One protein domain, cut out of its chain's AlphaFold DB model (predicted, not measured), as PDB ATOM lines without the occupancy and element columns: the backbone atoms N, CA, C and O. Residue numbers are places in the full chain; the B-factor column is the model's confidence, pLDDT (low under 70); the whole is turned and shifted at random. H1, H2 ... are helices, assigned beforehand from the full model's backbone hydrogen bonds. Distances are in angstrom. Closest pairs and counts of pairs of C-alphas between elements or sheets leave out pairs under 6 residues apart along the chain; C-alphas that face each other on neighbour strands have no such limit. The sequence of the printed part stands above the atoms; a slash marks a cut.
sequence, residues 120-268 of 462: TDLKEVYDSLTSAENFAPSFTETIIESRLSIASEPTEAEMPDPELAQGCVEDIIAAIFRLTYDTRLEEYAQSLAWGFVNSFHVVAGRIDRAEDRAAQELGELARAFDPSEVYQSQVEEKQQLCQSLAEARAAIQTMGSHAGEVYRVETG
ATOM      1  N   THR A 120      17.022  61.912  26.498       74.00
ATOM      2  CA  THR A 120      17.384  60.581  25.986       74.00
ATOM      3  C   THR A 120      18.726  60.116  26.553       74.00
ATOM      4  O   THR A 120      18.834  58.993  27.023       74.00
ATOM      5  N   ASP A 121      19.701  61.023  26.620       75.50
ATOM      6  CA  ASP A 121      21.034  60.806  27.208       75.50
ATOM      7  C   ASP A 121      20.937  60.480  28.717       75.50
ATOM      8  O   ASP A 121      21.656  59.636  29.245       75.50
ATOM      9  N   LEU A 122      19.970  61.084  29.424       70.38
ATOM     10  CA  LEU A 122      19.663  60.730  30.817       70.38
ATOM     11  C   LEU A 122      19.067  59.326  30.956       70.38
ATOM     12  O   LEU A 122      19.472  58.602  31.865       70.38
ATOM     13  N   LYS A 123      18.130  58.944  30.079       76.00
ATOM     14  CA  LYS A 123      17.534  57.602  30.092       76.00
ATOM     15  C   LYS A 123      18.589  56.534  29.817       76.00
ATOM     16  O   LYS A 123      18.694  55.589  30.582       76.00
ATOM     17  N   GLU A 124      19.419  56.717  28.792       76.19
ATOM     18  CA  GLU A 124      20.495  55.772  28.463       76.19
ATOM     19  C   GLU A 124      21.486  55.602  29.619       76.19
ATOM     20  O   GLU A 124      21.936  54.494  29.911       76.19
ATOM     21  N   VAL A 125      21.812  56.689  30.326       72.88
ATOM     22  CA  VAL A 125      22.680  56.604  31.502       72.88
ATOM     23  C   VAL A 125      21.980  55.924  32.673       72.88
ATOM     24  O   VAL A 125      22.625  55.121  33.343       72.88
ATOM     25  N   TYR A 126      20.698  56.195  32.911       75.38
ATOM     26  CA  TYR A 126      19.915  55.495  33.929       75.38
ATOM     27  C   TYR A 126      19.871  53.989  33.643       75.38
ATOM     28  O   TYR A 126      20.317  53.213  34.483       75.38
ATOM     29  N   ASP A 127      19.497  53.599  32.421       74.12
ATOM     30  CA  ASP A 127      19.468  52.208  31.962       74.12
ATOM     31  C   ASP A 127      20.856  51.551  32.099       74.12
ATOM     32  O   ASP A 127      20.973  50.403  32.517       74.12
ATOM     33  N   SER A 128      21.948  52.276  31.817       72.62
ATOM     34  CA  SER A 128      23.315  51.756  31.998       72.62
ATOM     35  C   SER A 128      23.725  51.567  33.463       72.62
ATOM     36  O   SER A 128      24.620  50.778  33.755       72.62
ATOM     37  N   LEU A 129      23.119  52.321  34.383       70.94
ATOM     38  CA  LEU A 129      23.381  52.207  35.816       70.94
ATOM     39  C   LEU A 129      22.508  51.128  36.452       70.94
ATOM     40  O   LEU A 129      22.962  50.518  37.415       70.94
ATOM     41  N   THR A 130      21.299  50.901  35.920       70.44
ATOM     42  CA  THR A 130      20.328  49.930  36.441       70.44
ATOM     43  C   THR A 130      20.369  48.559  35.786       70.44
ATOM     44  O   THR A 130      19.923  47.583  36.396       70.44
ATOM     45  N   SER A 131      20.935  48.442  34.586       64.62
ATOM     46  CA  SER A 131      21.046  47.167  33.877       64.62
ATOM     47  C   SER A 131      21.903  46.158  34.646       64.62
ATOM     48  O   SER A 131      23.088  46.355  34.910       64.62
ATOM     49  N   ALA A 132      21.293  45.023  34.986       61.94
ATOM     50  CA  ALA A 132      22.034  43.847  35.412       61.94
ATOM     51  C   ALA A 132      22.520  43.109  34.156       61.94
ATOM     52  O   ALA A 132      21.698  42.702  33.338       61.94
ATOM     53  N   GLU A 133      23.834  42.891  34.019       56.78
ATOM     54  CA  GLU A 133      24.457  42.260  32.833       56.78
ATOM     55  C   GLU A 133      23.874  40.870  32.479       56.78
ATOM     56  O   GLU A 133      24.019  40.412  31.351       56.78
ATOM     57  N   ASN A 134      23.151  40.227  33.407       62.88
ATOM     58  CA  ASN A 134      22.554  38.895  33.259       62.88
ATOM     59  C   ASN A 134      21.018  38.872  33.430       62.88
ATOM     60  O   ASN A 134      20.470  37.851  33.854       62.88
ATOM     61  N   PHE A 135      20.307  39.970  33.134       74.56
ATOM     62  CA  PHE A 135      18.851  40.011  33.338       74.56
ATOM     63  C   PHE A 135      18.097  39.018  32.436       74.56
ATOM     64  O   PHE A 135      17.504  38.072  32.945       74.56
ATOM     65  N   ALA A 136      18.180  39.167  31.109       76.50
ATOM     66  CA  ALA A 136      17.444  38.328  30.154       76.50
ATOM     67  C   ALA A 136      17.750  36.812  30.237       76.50
ATOM     68  O   ALA A 136      16.804  36.022  30.219       76.50
ATOM     69  N   PRO A 137      19.014  36.364  30.411       80.50
ATOM     70  CA  PRO A 137      19.317  34.937  30.565       80.50
ATOM     71  C   PRO A 137      18.613  34.270  31.754       80.50
ATOM     72  O   PRO A 137      18.341  33.076  31.717       80.50
ATOM     73  N   SER A 138      18.290  35.031  32.804       80.00
ATOM     74  CA  SER A 138      17.669  34.500  34.025       80.00
ATOM     75  C   SER A 138      16.174  34.186  33.875       80.00
ATOM     76  O   SER A 138      15.598  33.568  34.767       80.00
ATOM     77  N   PHE A 139      15.557  34.609  32.767       81.81
ATOM     78  CA  PHE A 139      14.162  34.325  32.405       81.81
ATOM     79  C   PHE A 139      14.055  33.322  31.250       81.81
ATOM     80  O   PHE A 139      12.965  33.089  30.743       81.81
ATOM     81  N   THR A 140      15.174  32.734  30.815       78.00
ATOM     82  CA  THR A 140      15.147  31.709  29.768       78.00
ATOM     83  C   THR A 140      14.633  30.395  30.350       78.00
ATOM     84  O   THR A 140      15.246  29.828  31.254       78.00
ATOM     85  N   GLU A 141      13.519  29.912  29.812       75.44
ATOM     86  CA  GLU A 141      12.946  28.614  30.159       75.44
ATOM     87  C   GLU A 141      13.847  27.486  29.656       75.44
ATOM     88  O   GLU A 141      14.192  27.416  28.474       75.44
ATOM     89  N   THR A 142      14.244  26.593  30.560       74.12
ATOM     90  CA  THR A 142      14.963  25.361  30.208       74.12
ATOM     91  C   THR A 142      14.013  24.160  30.195       74.12
ATOM     92  O   THR A 142      14.300  23.155  29.540       74.12
ATOM     93  N   ILE A 143      12.872  24.259  30.882       75.38
ATOM     94  CA  ILE A 143      11.847  23.215  30.986       75.38
ATOM     95  C   ILE A 143      10.536  23.641  30.314       75.38
ATOM     96  O   ILE A 143      10.145  24.797  30.382       75.38
ATOM     97  N   ILE A 144       9.845  22.684  29.689       69.00
ATOM     98  CA  ILE A 144       8.558  22.915  29.001       69.00
ATOM     99  C   ILE A 144       7.393  22.949  30.003       69.00
ATOM    100  O   ILE A 144       6.470  23.745  29.882       69.00
ATOM    101  N   GLU A 145       7.442  22.082  31.013       77.88
ATOM    102  CA  GLU A 145       6.447  22.027  32.080       77.88
ATOM    103  C   GLU A 145       7.121  22.350  33.412       77.88
ATOM    104  O   GLU A 145       8.038  21.642  33.846       77.88
ATOM    105  N   SER A 146       6.637  23.390  34.088       74.56
ATOM    106  CA  SER A 146       7.133  23.798  35.396       74.56
ATOM    107  C   SER A 146       6.261  23.240  36.522       74.56
ATOM    108  O   SER A 146       5.033  23.181  36.443       74.56
ATOM    109  N   ARG A 147       6.895  22.825  37.619       80.44
ATOM    110  CA  ARG A 147       6.232  22.375  38.847       80.44
ATOM    111  C   ARG A 147       6.871  23.071  40.045       80.44
ATOM    112  O   ARG A 147       7.977  22.736  40.444       80.44
ATOM    113  N   LEU A 148       6.157  24.013  40.664       80.12
ATOM    114  CA  LEU A 148       6.665  24.805  41.803       80.12
ATOM    115  C   LEU A 148       6.413  24.164  43.182       80.12
ATOM    116  O   LEU A 148       6.878  24.665  44.206       80.12
ATOM    117  N   SER A 149       5.653  23.068  43.237       77.38
ATOM    118  CA  SER A 149       5.346  22.327  44.465       77.38
ATOM    119  C   SER A 149       5.048  20.864  44.150       77.38
ATOM    120  O   SER A 149       4.495  20.558  43.101       77.38
ATOM    121  N   ILE A 150       5.339  19.965  45.096       64.56
ATOM    122  CA  ILE A 150       5.053  18.522  44.984       64.56
ATOM    123  C   ILE A 150       3.546  18.260  44.811       64.56
ATOM    124  O   ILE A 150       3.157  17.322  44.131       64.56
ATOM    125  N   ALA A 151       2.698  19.087  45.428       70.44
ATOM    126  CA  ALA A 151       1.244  18.930  45.374       70.44
ATOM    127  C   ALA A 151       0.594  19.607  44.155       70.44
ATOM    128  O   ALA A 151      -0.615  19.490  43.974       70.44
ATOM    129  N   SER A 152       1.365  20.361  43.371       74.50
ATOM    130  CA  SER A 152       0.861  21.084  42.207       74.50
ATOM    131  C   SER A 152       1.066  20.260  40.940       74.50
ATOM    132  O   SER A 152       2.103  19.613  40.760       74.50
ATOM    133  N   GLU A 153       0.072  20.299  40.058       74.75
ATOM    134  CA  GLU A 153       0.193  19.732  38.718       74.75
ATOM    135  C   GLU A 153       1.227  20.529  37.899       74.75
ATOM    136  O   GLU A 153       1.378  21.738  38.128       74.75
ATOM    137  N   PRO A 154       1.968  19.874  36.982       78.69
ATOM    138  CA  PRO A 154       2.841  20.572  36.049       78.69
ATOM    139  C   PRO A 154       2.038  21.595  35.250       78.69
ATOM    140  O   PRO A 154       0.901  21.339  34.859       78.69
ATOM    141  N   THR A 155       2.611  22.775  35.048       82.69
ATOM    142  CA  THR A 155       1.981  23.865  34.306       82.69
ATOM    143  C   THR A 155       2.908  24.303  33.176       82.69
ATOM    144  O   THR A 155       4.091  24.542  33.405       82.69
ATOM    145  N   GLU A 156       2.357  24.479  31.977       82.62
ATOM    146  CA  GLU A 156       3.033  25.057  30.797       82.62
ATOM    147  C   GLU A 156       3.046  26.601  30.837       82.62
ATOM    148  O   GLU A 156       2.996  27.273  29.811       82.62
ATOM    149  N   ALA A 157       2.991  27.195  32.032       84.00
ATOM    150  CA  ALA A 157       2.951  28.644  32.171       84.00
ATOM    151  C   ALA A 157       4.340  29.216  31.904       84.00
ATOM    152  O   ALA A 157       5.302  28.830  32.571       84.00
ATOM    153  N   GLU A 158       4.394  30.161  30.971       83.88
ATOM    154  CA  GLU A 158       5.622  30.835  30.569       83.88
ATOM    155  C   GLU A 158       6.146  31.774  31.668       83.88
ATOM    156  O   GLU A 158       5.399  32.337  32.486       83.88
ATOM    157  N   MET A 159       7.460  31.965  31.664       85.81
ATOM    158  CA  MET A 159       8.157  32.981  32.431       85.81
ATOM    159  C   MET A 159       7.753  34.378  31.943       85.81
ATOM    160  O   MET A 159       7.439  34.580  30.769       85.81
ATOM    161  N   PRO A 160       7.746  35.387  32.832       88.88
ATOM    162  CA  PRO A 160       7.437  36.743  32.410       88.88
ATOM    163  C   PRO A 160       8.508  37.254  31.440       88.88
ATOM    164  O   PRO A 160       9.700  37.014  31.643       88.88
ATOM    165  N   ASP A 161       8.071  38.010  30.430       88.75
ATOM    166  CA  ASP A 161       8.963  38.685  29.488       88.75
ATOM    167  C   ASP A 161      10.018  39.520  30.247       88.75
ATOM    168  O   ASP A 161       9.642  40.330  31.107       88.75
ATOM    169  N   PRO A 162      11.326  39.330  29.983       88.44
ATOM    170  CA  PRO A 162      12.385  39.974  30.753       88.44
ATOM    171  C   PRO A 162      12.345  41.503  30.665       88.44
ATOM    172  O   PRO A 162      12.563  42.167  31.677       88.44
ATOM    173  N   GLU A 163      12.036  42.079  29.501       86.62
ATOM    174  CA  GLU A 163      11.965  43.539  29.352       86.62
ATOM    175  C   GLU A 163      10.785  44.117  30.142       86.62
ATOM    176  O   GLU A 163      10.940  45.090  30.889       86.62
ATOM    177  N   LEU A 164       9.615  43.474  30.056       89.94
ATOM    178  CA  LEU A 164       8.447  43.840  30.852       89.94
ATOM    179  C   LEU A 164       8.711  43.705  32.358       89.94
ATOM    180  O   LEU A 164       8.363  44.602  33.130       89.94
ATOM    181  N   ALA A 165       9.329  42.603  32.790       90.06
ATOM    182  CA  ALA A 165       9.651  42.359  34.191       90.06
ATOM    183  C   ALA A 165      10.622  43.413  34.738       90.06
ATOM    184  O   ALA A 165      10.423  43.896  35.856       90.06
ATOM    185  N   GLN A 166      11.633  43.796  33.954       88.94
ATOM    186  CA  GLN A 166      12.565  44.864  34.301       88.94
ATOM    187  C   GLN A 166      11.817  46.192  34.484       88.94
ATOM    188  O   GLN A 166      11.829  46.751  35.581       88.94
ATOM    189  N   GLY A 167      11.083  46.643  33.460       89.31
ATOM    190  CA  GLY A 167      10.364  47.920  33.499       89.31
ATOM    191  C   GLY A 167       9.339  48.001  34.634       89.31
ATOM    192  O   GLY A 167       9.279  48.997  35.349       89.31
ATOM    193  N   CYS A 168       8.586  46.925  34.889       93.56
ATOM    194  CA  CYS A 168       7.638  46.883  36.005       93.56
ATOM    195  C   CYS A 168       8.319  46.996  37.376       93.56
ATOM    196  O   CYS A 168       7.766  47.616  38.284       93.56
ATOM    197  N   VAL A 169       9.502  46.400  37.558       92.62
ATOM    198  CA  VAL A 169      10.256  46.526  38.815       92.62
ATOM    199  C   VAL A 169      10.740  47.962  39.015       92.62
ATOM    200  O   VAL A 169      10.602  48.490  40.123       92.62
ATOM    201  N   GLU A 170      11.250  48.602  37.960       91.62
ATOM    202  CA  GLU A 170      11.626  50.020  37.987       91.62
ATOM    203  C   GLU A 170      10.421  50.895  38.353       91.62
ATOM    204  O   GLU A 170      10.485  51.664  39.316       91.62
ATOM    205  N   ASP A 171       9.295  50.705  37.662       94.25
ATOM    206  CA  ASP A 171       8.061  51.464  37.865       94.25
ATOM    207  C   ASP A 171       7.523  51.333  39.291       94.25
ATOM    208  O   ASP A 171       7.127  52.331  39.893       94.25
ATOM    209  N   ILE A 172       7.522  50.126  39.871       94.38
ATOM    210  CA  ILE A 172       7.040  49.900  41.242       94.38
ATOM    211  C   ILE A 172       7.859  50.718  42.245       94.38
ATOM    212  O   ILE A 172       7.292  51.346  43.144       94.38
ATOM    213  N   ILE A 173       9.185  50.722  42.110       92.69
ATOM    214  CA  ILE A 173      10.072  51.409  43.056       92.69
ATOM    215  C   ILE A 173      10.021  52.919  42.827       92.69
ATOM    216  O   ILE A 173       9.845  53.675  43.787       92.69
ATOM    217  N   ALA A 174      10.093  53.361  41.572       91.31
ATOM    218  CA  ALA A 174       9.988  54.767  41.203       91.31
ATOM    219  C   ALA A 174       8.630  55.361  41.613       91.31
ATOM    220  O   ALA A 174       8.564  56.488  42.106       91.31
ATOM    221  N   ALA A 175       7.537  54.597  41.497       94.62
ATOM    222  CA  ALA A 175       6.207  55.028  41.919       94.62
ATOM    223  C   ALA A 175       6.128  55.312  43.425       94.62
ATOM    224  O   ALA A 175       5.430  56.246  43.817       94.62
ATOM    225  N   ILE A 176       6.855  54.571  44.273       93.69
ATOM    226  CA  ILE A 176       6.910  54.838  45.722       93.69
ATOM    227  C   ILE A 176       7.518  56.219  45.986       93.69
ATOM    228  O   ILE A 176       6.956  57.007  46.753       93.69
ATOM    229  N   PHE A 177       8.640  56.534  45.333       92.81
ATOM    230  CA  PHE A 177       9.280  57.842  45.466       92.81
ATOM    231  C   PHE A 177       8.409  58.945  44.870       92.81
ATOM    232  O   PHE A 177       8.137  59.935  45.541       92.81
ATOM    233  N   ARG A 178       7.853  58.736  43.675       93.06
ATOM    234  CA  ARG A 178       6.956  59.695  43.020       93.06
ATOM    235  C   ARG A 178       5.699  59.998  43.836       93.06
ATOM    236  O   ARG A 178       5.263  61.142  43.868       93.06
ATOM    237  N   LEU A 179       5.113  58.992  44.483       94.50
ATOM    238  CA  LEU A 179       3.926  59.145  45.329       94.50
ATOM    239  C   LEU A 179       4.208  59.988  46.577       94.50
ATOM    240  O   LEU A 179       3.329  60.705  47.051       94.50
ATOM    241  N   THR A 180       5.405  59.851  47.143       93.94
ATOM    242  CA  THR A 180       5.774  60.475  48.421       93.94
ATOM    243  C   THR A 180       6.530  61.792  48.261       93.94
ATOM    244  O   THR A 180       6.611  62.550  49.231       93.94
ATOM    245  N   TYR A 181       7.017  62.089  47.057       94.06
ATOM    246  CA  TYR A 181       7.747  63.306  46.717       94.06
ATOM    247  C   TYR A 181       6.933  64.576  46.995       94.06
ATOM    248  O   TYR A 181       5.764  64.656  46.623       94.06
ATOM    249  N   ASP A 182       7.559  65.568  47.636       93.56
ATOM    250  CA  ASP A 182       6.937  66.848  48.017       93.56
ATOM    251  C   ASP A 182       5.705  66.689  48.933       93.56
ATOM    252  O   ASP A 182       4.779  67.502  48.970       93.56
ATOM    253  N   THR A 183       5.678  65.605  49.717       94.25
ATOM    254  CA  THR A 183       4.639  65.357  50.720       94.25
ATOM    255  C   THR A 183       5.240  65.187  52.112       94.25
ATOM    256  O   THR A 183       6.415  64.884  52.293       94.25
ATOM    257  N   ARG A 184       4.397  65.273  53.150       92.06
ATOM    258  CA  ARG A 184       4.806  64.958  54.535       92.06
ATOM    259  C   ARG A 184       5.264  63.504  54.729       92.06
ATOM    260  O   ARG A 184       5.757  63.180  55.805       92.06
ATOM    261  N   LEU A 185       5.042  62.631  53.745       93.88
ATOM    262  CA  LEU A 185       5.411  61.218  53.797       93.88
ATOM    263  C   LEU A 185       6.791  60.932  53.192       93.88
ATOM    264  O   LEU A 185       7.233  59.788  53.262       93.88
ATOM    265  N   GLU A 186       7.480  61.939  52.648       93.25
ATOM    266  CA  GLU A 186       8.801  61.788  52.023       93.25
ATOM    267  C   GLU A 186       9.829  61.134  52.966       93.25
ATOM    268  O   GLU A 186      10.613  60.288  52.542       93.25
ATOM    269  N   GLU A 187       9.757  61.408  54.276       91.19
ATOM    270  CA  GLU A 187      10.620  60.781  55.294       91.19
ATOM    271  C   GLU A 187      10.480  59.244  55.345       91.19
ATOM    272  O   GLU A 187      11.426  58.539  55.699       91.19
ATOM    273  N   TYR A 188       9.324  58.701  54.947       91.94
ATOM    274  CA  TYR A 188       9.052  57.261  54.953       91.94
ATOM    275  C   TYR A 188       9.331  56.575  53.607       91.94
ATOM    276  O   TYR A 188       9.367  55.342  53.566       91.94
ATOM    277  N   ALA A 189       9.567  57.333  52.530       91.06
ATOM    278  CA  ALA A 189       9.767  56.809  51.175       91.06
ATOM    279  C   ALA A 189      10.871  55.743  51.129       91.06
ATOM    280  O   ALA A 189      10.670  54.630  50.640       91.06
ATOM    281  N   GLN A 190      12.013  56.049  51.752       91.44
ATOM    282  CA  GLN A 190      13.159  55.148  51.810       91.44
ATOM    283  C   GLN A 190      12.838  53.840  52.546       91.44
ATOM    284  O   GLN A 190      13.247  52.769  52.103       91.44
ATOM    285  N   SER A 191      12.091  53.906  53.652       90.88
ATOM    286  CA  SER A 191      11.717  52.712  54.416       90.88
ATOM    287  C   SER A 191      10.745  51.818  53.643       90.88
ATOM    288  O   SER A 191      10.822  50.594  53.763       90.88
ATOM    289  N   LEU A 192       9.836  52.411  52.865       92.62
ATOM    290  CA  LEU A 192       8.886  51.680  52.026       92.62
ATOM    291  C   LEU A 192       9.594  50.998  50.854       92.62
ATOM    292  O   LEU A 192       9.434  49.791  50.669       92.62
ATOM    293  N   ALA A 193      10.423  51.745  50.120       92.81
ATOM    294  CA  ALA A 193      11.198  51.213  49.004       92.81
ATOM    295  C   ALA A 193      12.139  50.091  49.467       92.81
ATOM    296  O   ALA A 193      12.162  49.016  48.872       92.81
ATOM    297  N   TRP A 194      12.831  50.282  50.597       92.06
ATOM    298  CA  TRP A 194      13.670  49.242  51.193       92.06
ATOM    299  C   TRP A 194      12.875  47.966  51.512       92.06
ATOM    300  O   TRP A 194      13.329  46.863  51.209       92.06
ATOM    301  N   GLY A 195      11.673  48.105  52.088       92.00
ATOM    302  CA  GLY A 195      10.795  46.972  52.389       92.00
ATOM    303  C   GLY A 195      10.370  46.199  51.137       92.00
ATOM    304  O   GLY A 195      10.342  44.966  51.163       92.00
ATOM    305  N   PHE A 196      10.109  46.915  50.042       92.88
ATOM    306  CA  PHE A 196       9.780  46.333  48.742       92.88
ATOM    307  C   PHE A 196      10.952  45.551  48.150       92.88
ATOM    308  O   PHE A 196      10.795  44.366  47.860       92.88
ATOM    309  N   VAL A 197      12.143  46.147  48.058       92.75
ATOM    310  CA  VAL A 197      13.341  45.445  47.561       92.75
ATOM    311  C   VAL A 197      13.640  44.213  48.423       92.75
ATOM    312  O   VAL A 197      13.859  43.112  47.917       92.75
ATOM    313  N   ASN A 198      13.557  44.351  49.749       91.94
ATOM    314  CA  ASN A 198      13.780  43.247  50.680       91.94
ATOM    315  C   ASN A 198      12.779  42.089  50.494       91.94
ATOM    316  O   ASN A 198      13.117  40.941  50.786       91.94
ATOM    317  N   SER A 199      11.568  42.350  49.991       93.81
ATOM    318  CA  SER A 199      10.573  41.301  49.749       93.81
ATOM    319  C   SER A 199      11.037  40.277  48.703       93.81
ATOM    320  O   SER A 199      10.890  39.077  48.947       93.81
ATOM    321  N   PHE A 200      11.701  40.718  47.625       93.19
ATOM    322  CA  PHE A 200      12.280  39.831  46.610       93.19
ATOM    323  C   PHE A 200      13.310  38.886  47.224       93.19
ATOM    324  O   PHE A 200      13.228  37.674  47.044       93.19
ATOM    325  N   HIS A 201      14.225  39.411  48.043       89.81
ATOM    326  CA  HIS A 201      15.240  38.595  48.712       89.81
ATOM    327  C   HIS A 201      14.636  37.591  49.703       89.81
ATOM    328  O   HIS A 201      15.108  36.458  49.815       89.81
ATOM    329  N   VAL A 202      13.571  37.973  50.416       91.38
ATOM    330  CA  VAL A 202      12.867  37.059  51.328       91.38
ATOM    331  C   VAL A 202      12.193  35.922  50.560       91.38
ATOM    332  O   VAL A 202      12.248  34.779  51.019       91.38
ATOM    333  N   VAL A 203      11.560  36.216  49.422       93.44
ATOM    334  CA  VAL A 203      10.917  35.206  48.568       93.44
ATOM    335  C   VAL A 203      11.963  34.310  47.911       93.44
ATOM    336  O   VAL A 203      11.855  33.093  48.043       93.44
ATOM    337  N   ALA A 204      13.024  34.878  47.332       90.81
ATOM    338  CA  ALA A 204      14.148  34.122  46.787       90.81
ATOM    339  C   ALA A 204      14.715  33.135  47.816       90.81
ATOM    340  O   ALA A 204      14.833  31.950  47.534       90.81
ATOM    341  N   GLY A 205      14.963  33.583  49.053       90.25
ATOM    342  CA  GLY A 205      15.455  32.708  50.121       90.25
ATOM    343  C   GLY A 205      14.445  31.655  50.607       90.25
ATOM    344  O   GLY A 205      14.825  30.717  51.308       90.25
ATOM    345  N   ARG A 206      13.146  31.792  50.310       92.31
ATOM    346  CA  ARG A 206      12.154  30.724  50.546       92.31
ATOM    347  C   ARG A 206      12.205  29.672  49.444       92.31
ATOM    348  O   ARG A 206      12.152  28.496  49.793       92.31
ATOM    349  N   ILE A 207      12.317  30.095  48.184       91.69
ATOM    350  CA  ILE A 207      12.454  29.203  47.024       91.69
ATOM    351  C   ILE A 207      13.759  28.410  47.138       91.69
ATOM    352  O   ILE A 207      13.731  27.193  47.036       91.69
ATOM    353  N   ASP A 208      14.855  29.072  47.505       90.12
ATOM    354  CA  ASP A 208      16.172  28.461  47.729       90.12
ATOM    355  C   ASP A 208      16.121  27.295  48.733       90.12
ATOM    356  O   ASP A 208      16.496  26.169  48.431       90.12
ATOM    357  N   ARG A 209      15.494  27.505  49.899       91.94
ATOM    358  CA  ARG A 209      15.284  26.430  50.889       91.94
ATOM    359  C   ARG A 209      14.339  25.319  50.418       91.94
ATOM    360  O   ARG A 209      14.303  24.253  51.036       91.94
ATOM    361  N   ALA A 210      13.465  25.594  49.454       89.94
ATOM    362  CA  ALA A 210      12.593  24.580  48.870       89.94
ATOM    363  C   ALA A 210      13.365  23.740  47.847       89.94
ATOM    364  O   ALA A 210      13.263  22.516  47.886       89.94
ATOM    365  N   GLU A 211      14.183  24.391  47.020       91.75
ATOM    366  CA  GLU A 211      15.098  23.757  46.077       91.75
ATOM    367  C   GLU A 211      16.116  22.873  46.800       91.75
ATOM    368  O   GLU A 211      16.223  21.701  46.461       91.75
ATOM    369  N   ASP A 212      16.763  23.366  47.862       91.75
ATOM    370  CA  ASP A 212      17.711  22.585  48.671       91.75
ATOM    371  C   ASP A 212      17.088  21.283  49.195       91.75
ATOM    372  O   ASP A 212      17.714  20.222  49.187       91.75
ATOM    373  N   ARG A 213      15.827  21.349  49.644       91.25
ATOM    374  CA  ARG A 213      15.094  20.167  50.116       91.25
ATOM    375  C   ARG A 213      14.817  19.199  48.968       91.25
ATOM    376  O   ARG A 213      15.034  18.003  49.129       91.25
ATOM    377  N   ALA A 214      14.354  19.704  47.826       90.56
ATOM    378  CA  ALA A 214      14.087  18.880  46.652       90.56
ATOM    379  C   ALA A 214      15.375  18.219  46.121       90.56
ATOM    380  O   ALA A 214      15.368  17.030  45.806       90.56
ATOM    381  N   ALA A 215      16.494  18.947  46.114       91.50
ATOM    382  CA  ALA A 215      17.801  18.450  45.701       91.50
ATOM    383  C   ALA A 215      18.344  17.387  46.669       91.50
ATOM    384  O   ALA A 215      18.914  16.384  46.230       91.50
ATOM    385  N   GLN A 216      18.137  17.563  47.980       92.94
ATOM    386  CA  GLN A 216      18.478  16.545  48.971       92.94
ATOM    387  C   GLN A 216      17.697  15.245  48.722       92.94
ATOM    388  O   GLN A 216      18.308  14.178  48.665       92.94
ATOM    389  N   GLU A 217      16.379  15.334  48.534       91.56
ATOM    390  CA  GLU A 217      15.513  14.179  48.256       91.56
ATOM    391  C   GLU A 217      15.898  13.482  46.937       91.56
ATOM    392  O   GLU A 217      16.014  12.258  46.894       91.56
ATOM    393  N   LEU A 218      16.184  14.248  45.877       91.62
ATOM    394  CA  LEU A 218      16.673  13.713  44.602       91.62
ATOM    395  C   LEU A 218      18.019  12.986  44.766       91.62
ATOM    396  O   LEU A 218      18.228  11.914  44.197       91.62
ATOM    397  N   GLY A 219      18.927  13.539  45.574       89.38
ATOM    398  CA  GLY A 219      20.212  12.916  45.887       89.38
ATOM    399  C   GLY A 219      20.085  11.644  46.731       89.38
ATOM    400  O   GLY A 219      20.895  10.729  46.583       89.38
ATOM    401  N   GLU A 220      19.086  11.564  47.612       91.62
ATOM    402  CA  GLU A 220      18.756  10.347  48.361       91.62
ATOM    403  C   GLU A 220      18.203   9.257  47.440       91.62
ATOM    404  O   GLU A 220      18.689   8.126  47.504       91.62
ATOM    405  N   LEU A 221      17.285   9.613  46.530       89.44
ATOM    406  CA  LEU A 221      16.790   8.705  45.495       89.44
ATOM    407  C   LEU A 221      17.961   8.170  44.670       89.44
ATOM    408  O   LEU A 221      18.215   6.971  44.699       89.44
ATOM    409  N   ALA A 222      18.769   9.047  44.064       87.94
ATOM    410  CA  ALA A 222      19.882   8.664  43.192       87.94
ATOM    411  C   ALA A 222      20.866   7.644  43.808       87.94
ATOM    412  O   ALA A 222      21.451   6.843  43.078       87.94
ATOM    413  N   ARG A 223      21.047   7.641  45.137       89.06
ATOM    414  CA  ARG A 223      21.897   6.662  45.846       89.06
ATOM    415  C   ARG A 223      21.212   5.316  46.092       89.06
ATOM    416  O   ARG A 223      21.910   4.310  46.182       89.06
ATOM    417  N   ALA A 224      19.892   5.299  46.251       86.12
ATOM    418  CA  ALA A 224      19.120   4.108  46.596       86.12
ATOM    419  C   ALA A 224      18.839   3.179  45.399       86.12
ATOM    420  O   ALA A 224      18.503   2.026  45.638       86.12
ATOM    421  N   PHE A 225      18.991   3.675  44.162       81.88
ATOM    422  CA  PHE A 225      18.818   2.991  42.868       81.88
ATOM    423  C   PHE A 225      17.926   1.732  42.879       81.88
ATOM    424  O   PHE A 225      18.387   0.621  43.148       81.88
ATOM    425  N   ASP A 226      16.668   1.905  42.468       86.44
ATOM    426  CA  ASP A 226      15.700   0.825  42.257       86.44
ATOM    427  C   ASP A 226      15.203   0.834  40.794       86.44
ATOM    428  O   ASP A 226      14.794   1.882  40.297       86.44
ATOM    429  N   PRO A 227      15.225  -0.287  40.049       84.06
ATOM    430  CA  PRO A 227      14.741  -0.333  38.667       84.06
ATOM    431  C   PRO A 227      13.205  -0.319  38.508       84.06
ATOM    432  O   PRO A 227      12.718  -0.643  37.424       84.06
ATOM    433  N   SER A 228      12.425   0.014  39.540       89.06
ATOM    434  CA  SER A 228      10.965   0.104  39.431       89.06
ATOM    435  C   SER A 228      10.510   1.339  38.635       89.06
ATOM    436  O   SER A 228      11.089   2.419  38.731       89.06
ATOM    437  N   GLU A 229       9.439   1.195  37.850       87.31
ATOM    438  CA  GLU A 229       8.830   2.297  37.079       87.31
ATOM    439  C   GLU A 229       8.362   3.437  37.996       87.31
ATOM    440  O   GLU A 229       8.555   4.614  37.704       87.31
ATOM    441  N   VAL A 230       7.830   3.079  39.169       88.44
ATOM    442  CA  VAL A 230       7.413   4.034  40.203       88.44
ATOM    443  C   VAL A 230       8.601   4.849  40.717       88.44
ATOM    444  O   VAL A 230       8.474   6.054  40.918       88.44
ATOM    445  N   TYR A 231       9.763   4.221  40.912       88.38
ATOM    446  CA  TYR A 231      10.974   4.933  41.311       88.38
ATOM    447  C   TYR A 231      11.486   5.855  40.195       88.38
ATOM    448  O   TYR A 231      11.873   6.987  40.476       88.38
ATOM    449  N   GLN A 232      11.450   5.414  38.932       88.06
ATOM    450  CA  GLN A 232      11.848   6.247  37.790       88.06
ATOM    451  C   GLN A 232      10.974   7.500  37.680       88.06
ATOM    452  O   GLN A 232      11.509   8.605  37.618       88.06
ATOM    453  N   SER A 233       9.652   7.342  37.787       89.38
ATOM    454  CA  SER A 233       8.712   8.466  37.802       89.38
ATOM    455  C   SER A 233       8.979   9.428  38.969       89.38
ATOM    456  O   SER A 233       9.022  10.638  38.764       89.38
ATOM    457  N   GLN A 234       9.263   8.926  40.177       89.19
ATOM    458  CA  GLN A 234       9.617   9.788  41.315       89.19
ATOM    459  C   GLN A 234      10.912  10.579  41.087       89.19
ATOM    460  O   GLN A 234      10.997  11.743  41.479       89.19
ATOM    461  N   VAL A 235      11.927   9.966  40.472       91.19
ATOM    462  CA  VAL A 235      13.180  10.653  40.127       91.19
ATOM    463  C   VAL A 235      12.916  11.764  39.111       91.19
ATOM    464  O   VAL A 235      13.390  12.881  39.312       91.19
ATOM    465  N   GLU A 236      12.127  11.487  38.074       89.94
ATOM    466  CA  GLU A 236      11.748  12.467  37.051       89.94
ATOM    467  C   GLU A 236      10.956  13.638  37.650       89.94
ATOM    468  O   GLU A 236      11.318  14.796  37.440       89.94
ATOM    469  N   GLU A 237       9.947  13.365  38.483       89.56
ATOM    470  CA  GLU A 237       9.154  14.398  39.159       89.56
ATOM    471  C   GLU A 237      10.010  15.289  40.069       89.56
ATOM    472  O   GLU A 237       9.858  16.515  40.082       89.56
ATOM    473  N   LYS A 238      10.929  14.692  40.841       90.56
ATOM    474  CA  LYS A 238      11.829  15.440  41.730       90.56
ATOM    475  C   LYS A 238      12.856  16.244  40.951       90.56
ATOM    476  O   LYS A 238      13.164  17.368  41.352       90.56
ATOM    477  N   GLN A 239      13.358  15.707  39.845       91.25
ATOM    478  CA  GLN A 239      14.252  16.424  38.947       91.25
ATOM    479  C   GLN A 239      13.549  17.636  38.323       91.25
ATOM    480  O   GLN A 239      14.093  18.740  38.385       91.25
ATOM    481  N   GLN A 240      12.329  17.463  37.810       90.44
ATOM    482  CA  GLN A 240      11.516  18.546  37.251       90.44
ATOM    483  C   GLN A 240      11.226  19.631  38.300       90.44
ATOM    484  O   GLN A 240      11.382  20.821  38.022       90.44
ATOM    485  N   LEU A 241      10.871  19.238  39.531       90.25
ATOM    486  CA  LEU A 241      10.657  20.165  40.648       90.25
ATOM    487  C   LEU A 241      11.923  20.970  40.981       90.25
ATOM    488  O   LEU A 241      11.841  22.181  41.177       90.25
ATOM    489  N   CYS A 242      13.092  20.322  41.039       92.25
ATOM    490  CA  CYS A 242      14.358  21.017  41.296       92.25
ATOM    491  C   CYS A 242      14.657  22.056  40.211       92.25
ATOM    492  O   CYS A 242      15.001  23.189  40.534       92.25
ATOM    493  N   GLN A 243      14.501  21.679  38.939       89.88
ATOM    494  CA  GLN A 243      14.747  22.574  37.806       89.88
ATOM    495  C   GLN A 243      13.788  23.772  37.825       89.88
ATOM    496  O   GLN A 243      14.237  24.913  37.769       89.88
ATOM    497  N   SER A 244      12.493  23.524  38.042       90.88
ATOM    498  CA  SER A 244      11.465  24.574  38.120       90.88
ATOM    499  C   SER A 244      11.732  25.576  39.246       90.88
ATOM    500  O   SER A 244      11.573  26.785  39.081       90.88
ATOM    501  N   LEU A 245      12.142  25.086  40.423       91.44
ATOM    502  CA  LEU A 245      12.479  25.947  41.557       91.44
ATOM    503  C   LEU A 245      13.759  26.749  41.301       91.44
ATOM    504  O   LEU A 245      13.816  27.912  41.698       91.44
ATOM    505  N   ALA A 246      14.744  26.164  40.616       89.81
ATOM    506  CA  ALA A 246      15.985  26.845  40.265       89.81
ATOM    507  C   ALA A 246      15.750  28.007  39.286       89.81
ATOM    508  O   ALA A 246      16.278  29.098  39.512       89.81
ATOM    509  N   GLU A 247      14.917  27.809  38.261       90.12
ATOM    510  CA  GLU A 247      14.509  28.863  37.319       90.12
ATOM    511  C   GLU A 247      13.747  29.985  38.037       90.12
ATOM    512  O   GLU A 247      14.120  31.160  37.955       90.12
ATOM    513  N   ALA A 248      12.743  29.630  38.848       91.00
ATOM    514  CA  ALA A 248      11.982  30.602  39.630       91.00
ATOM    515  C   ALA A 248      12.874  31.380  40.616       91.00
ATOM    516  O   ALA A 248      12.711  32.591  40.800       91.00
ATOM    517  N   ARG A 249      13.845  30.709  41.252       91.81
ATOM    518  CA  ARG A 249      14.826  31.352  42.135       91.81
ATOM    519  C   ARG A 249      15.675  32.352  41.356       91.81
ATOM    520  O   ARG A 249      15.829  33.480  41.827       91.81
ATOM    521  N   ALA A 250      16.214  31.954  40.204       89.81
ATOM    522  CA  ALA A 250      17.075  32.795  39.376       89.81
ATOM    523  C   ALA A 250      16.353  34.072  38.921       89.81
ATOM    524  O   ALA A 250      16.882  35.173  39.102       89.81
ATOM    525  N   ALA A 251      15.114  33.954  38.442       90.44
ATOM    526  CA  ALA A 251      14.312  35.104  38.032       90.44
ATOM    527  C   ALA A 251      14.050  36.076  39.193       90.44
ATOM    528  O   ALA A 251      14.363  37.264  39.097       90.44
ATOM    529  N   ILE A 252      13.571  35.586  40.345       92.00
ATOM    530  CA  ILE A 252      13.275  36.445  41.506       92.00
ATOM    531  C   ILE A 252      14.544  37.096  42.080       92.00
ATOM    532  O   ILE A 252      14.505  38.253  42.505       92.00
ATOM    533  N   GLN A 253      15.681  36.392  42.095       90.50
ATOM    534  CA  GLN A 253      16.964  36.967  42.522       90.50
ATOM    535  C   GLN A 253      17.429  38.087  41.591       90.50
ATOM    536  O   GLN A 253      17.939  39.109  42.060       90.50
ATOM    537  N   THR A 254      17.226  37.912  40.290       90.31
ATOM    538  CA  THR A 254      17.588  38.891  39.266       90.31
ATOM    539  C   THR A 254      16.710  40.137  39.370       90.31
ATOM    540  O   THR A 254      17.243  41.245  39.444       90.31
ATOM    541  N   MET A 255      15.390  39.965  39.526       91.31
ATOM    542  CA  MET A 255      14.464  41.068  39.825       91.31
ATOM    543  C   MET A 255      14.866  41.812  41.101       91.31
ATOM    544  O   MET A 255      14.902  43.038  41.111       91.31
ATOM    545  N   GLY A 256      15.215  41.089  42.170       89.94
ATOM    546  CA  GLY A 256      15.657  41.689  43.431       89.94
ATOM    547  C   GLY A 256      16.978  42.458  43.317       89.94
ATOM    548  O   GLY A 256      17.130  43.519  43.920       89.94
ATOM    549  N   SER A 257      17.925  41.956  42.523       89.44
ATOM    550  CA  SER A 257      19.213  42.622  42.283       89.44
ATOM    551  C   SER A 257      19.026  43.915  41.489       89.44
ATOM    552  O   SER A 257      19.556  44.954  41.877       89.44
ATOM    553  N   HIS A 258      18.199  43.870  40.443       89.94
ATOM    554  CA  HIS A 258      17.823  45.044  39.662       89.94
ATOM    555  C   HIS A 258      17.040  46.070  40.502       89.94
ATOM    556  O   HIS A 258      17.373  47.251  40.518       89.94
ATOM    557  N   ALA A 259      16.084  45.616  41.318       91.00
ATOM    558  CA  ALA A 259      15.365  46.448  42.284       91.00
ATOM    559  C   ALA A 259      16.305  47.171  43.269       91.00
ATOM    560  O   ALA A 259      16.110  48.345  43.594       91.00
ATOM    561  N   GLY A 260      17.338  46.478  43.756       90.12
ATOM    562  CA  GLY A 260      18.353  47.062  44.635       90.12
ATOM    563  C   GLY A 260      19.181  48.151  43.954       90.12
ATOM    564  O   GLY A 260      19.578  49.119  44.606       90.12
ATOM    565  N   GLU A 261      19.399  48.013  42.652       88.62
ATOM    566  CA  GLU A 261      20.115  48.983  41.842       88.62
ATOM    567  C   GLU A 261      19.258  50.228  41.550       88.62
ATOM    568  O   GLU A 261      19.699  51.347  41.802       88.62
ATOM    569  N   VAL A 262      17.985  50.053  41.190       90.12
ATOM    570  CA  VAL A 262      17.010  51.158  41.093       90.12
ATOM    571  C   VAL A 262      16.935  51.937  42.409       90.12
ATOM    572  O   VAL A 262      17.047  53.161  42.439       90.12
ATOM    573  N   TYR A 263      16.846  51.228  43.538       90.12
ATOM    574  CA  TYR A 263      16.889  51.849  44.863       90.12
ATOM    575  C   TYR A 263      18.193  52.630  45.108       90.12
ATOM    576  O   TYR A 263      18.170  53.685  45.753       90.12
ATOM    577  N   ARG A 264      19.336  52.137  44.614       90.19
ATOM    578  CA  ARG A 264      20.630  52.823  44.725       90.19
ATOM    579  C   ARG A 264      20.643  54.117  43.924       90.19
ATOM    580  O   ARG A 264      21.172  55.106  44.432       90.19
ATOM    581  N   VAL A 265      20.080  54.119  42.719       89.56
ATOM    582  CA  VAL A 265      19.989  55.316  41.874       89.56
ATOM    583  C   VAL A 265      19.073  56.364  42.510       89.56
ATOM    584  O   VAL A 265      19.489  57.513  42.648       89.56
ATOM    585  N   GLU A 266      17.898  55.964  43.006       87.50
ATOM    586  CA  GLU A 266      16.920  56.883  43.615       87.50
ATOM    587  C   GLU A 266      17.374  57.452  44.971       87.50
ATOM    588  O   GLU A 266      17.157  58.622  45.281       87.50
ATOM    589  N   THR A 267      18.034  56.645  45.811       88.06
ATOM    590  CA  THR A 267      18.425  57.070  47.173       88.06
ATOM    591  C   THR A 267      19.885  57.499  47.309       88.06
ATOM    592  O   THR A 267      20.281  58.034  48.351       88.06
ATOM    593  N   GLY A 268      20.721  57.209  46.309       86.25
ATOM    594  CA  GLY A 268      22.175  57.389  46.356       86.25
ATOM    595  C   GLY A 268      22.901  56.463  47.342       86.25
ATOM    596  O   GLY A 268      24.099  56.635  47.574       86.25
TER     597      GLY A 268
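Overview. This is residues 120 to 268 of the 462 residues of an uncharacterized protein of Alphaproteobacteria bacterium HGW-Alphaproteobacteria-16 (UniProt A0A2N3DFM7). Two long helices, H4 and H5, make a hairpin rod; near one end H3 packs on both, an up-and-down bundle, each helix running against the one before, and H1 and H2 pack on H5. The printed part has 149 residues with five named helices, H1 to H5: all helix. It is loose, radius of gyration of the C-alphas 19.5 A, spanning 67 by 30 by 23 A.

Arrangement. H5, residues 229 to 267, touches H4, residues 186 to 224, at a shallow tilt of 20 degrees; the closest C-alphas, of Phe 200 and Gly 256, are 5.0 A apart. Residues 255 to 266 alone of H5 touch H3, residues 162 to 180. Residues 258 to 265 alone touch H1, residues 120 to 130; 247 to 254 alone touch H2, residues 136 to 139. In H4, 29 of 35 O i to N i+4 pairs are within hydrogen-bond range.

Along the chain. H4, 58.8 A long, begins at C-alpha 186 (8.801, 61.788, 52.023); H5, 56.5 A, ends at C-alpha 267 (18.425, 57.070, 47.173).

Size, cuts and confidence. The printed part has no cut. The link H2 to H3 is long. Residues 131 to 134, 144 and 150 have pLDDT under 70.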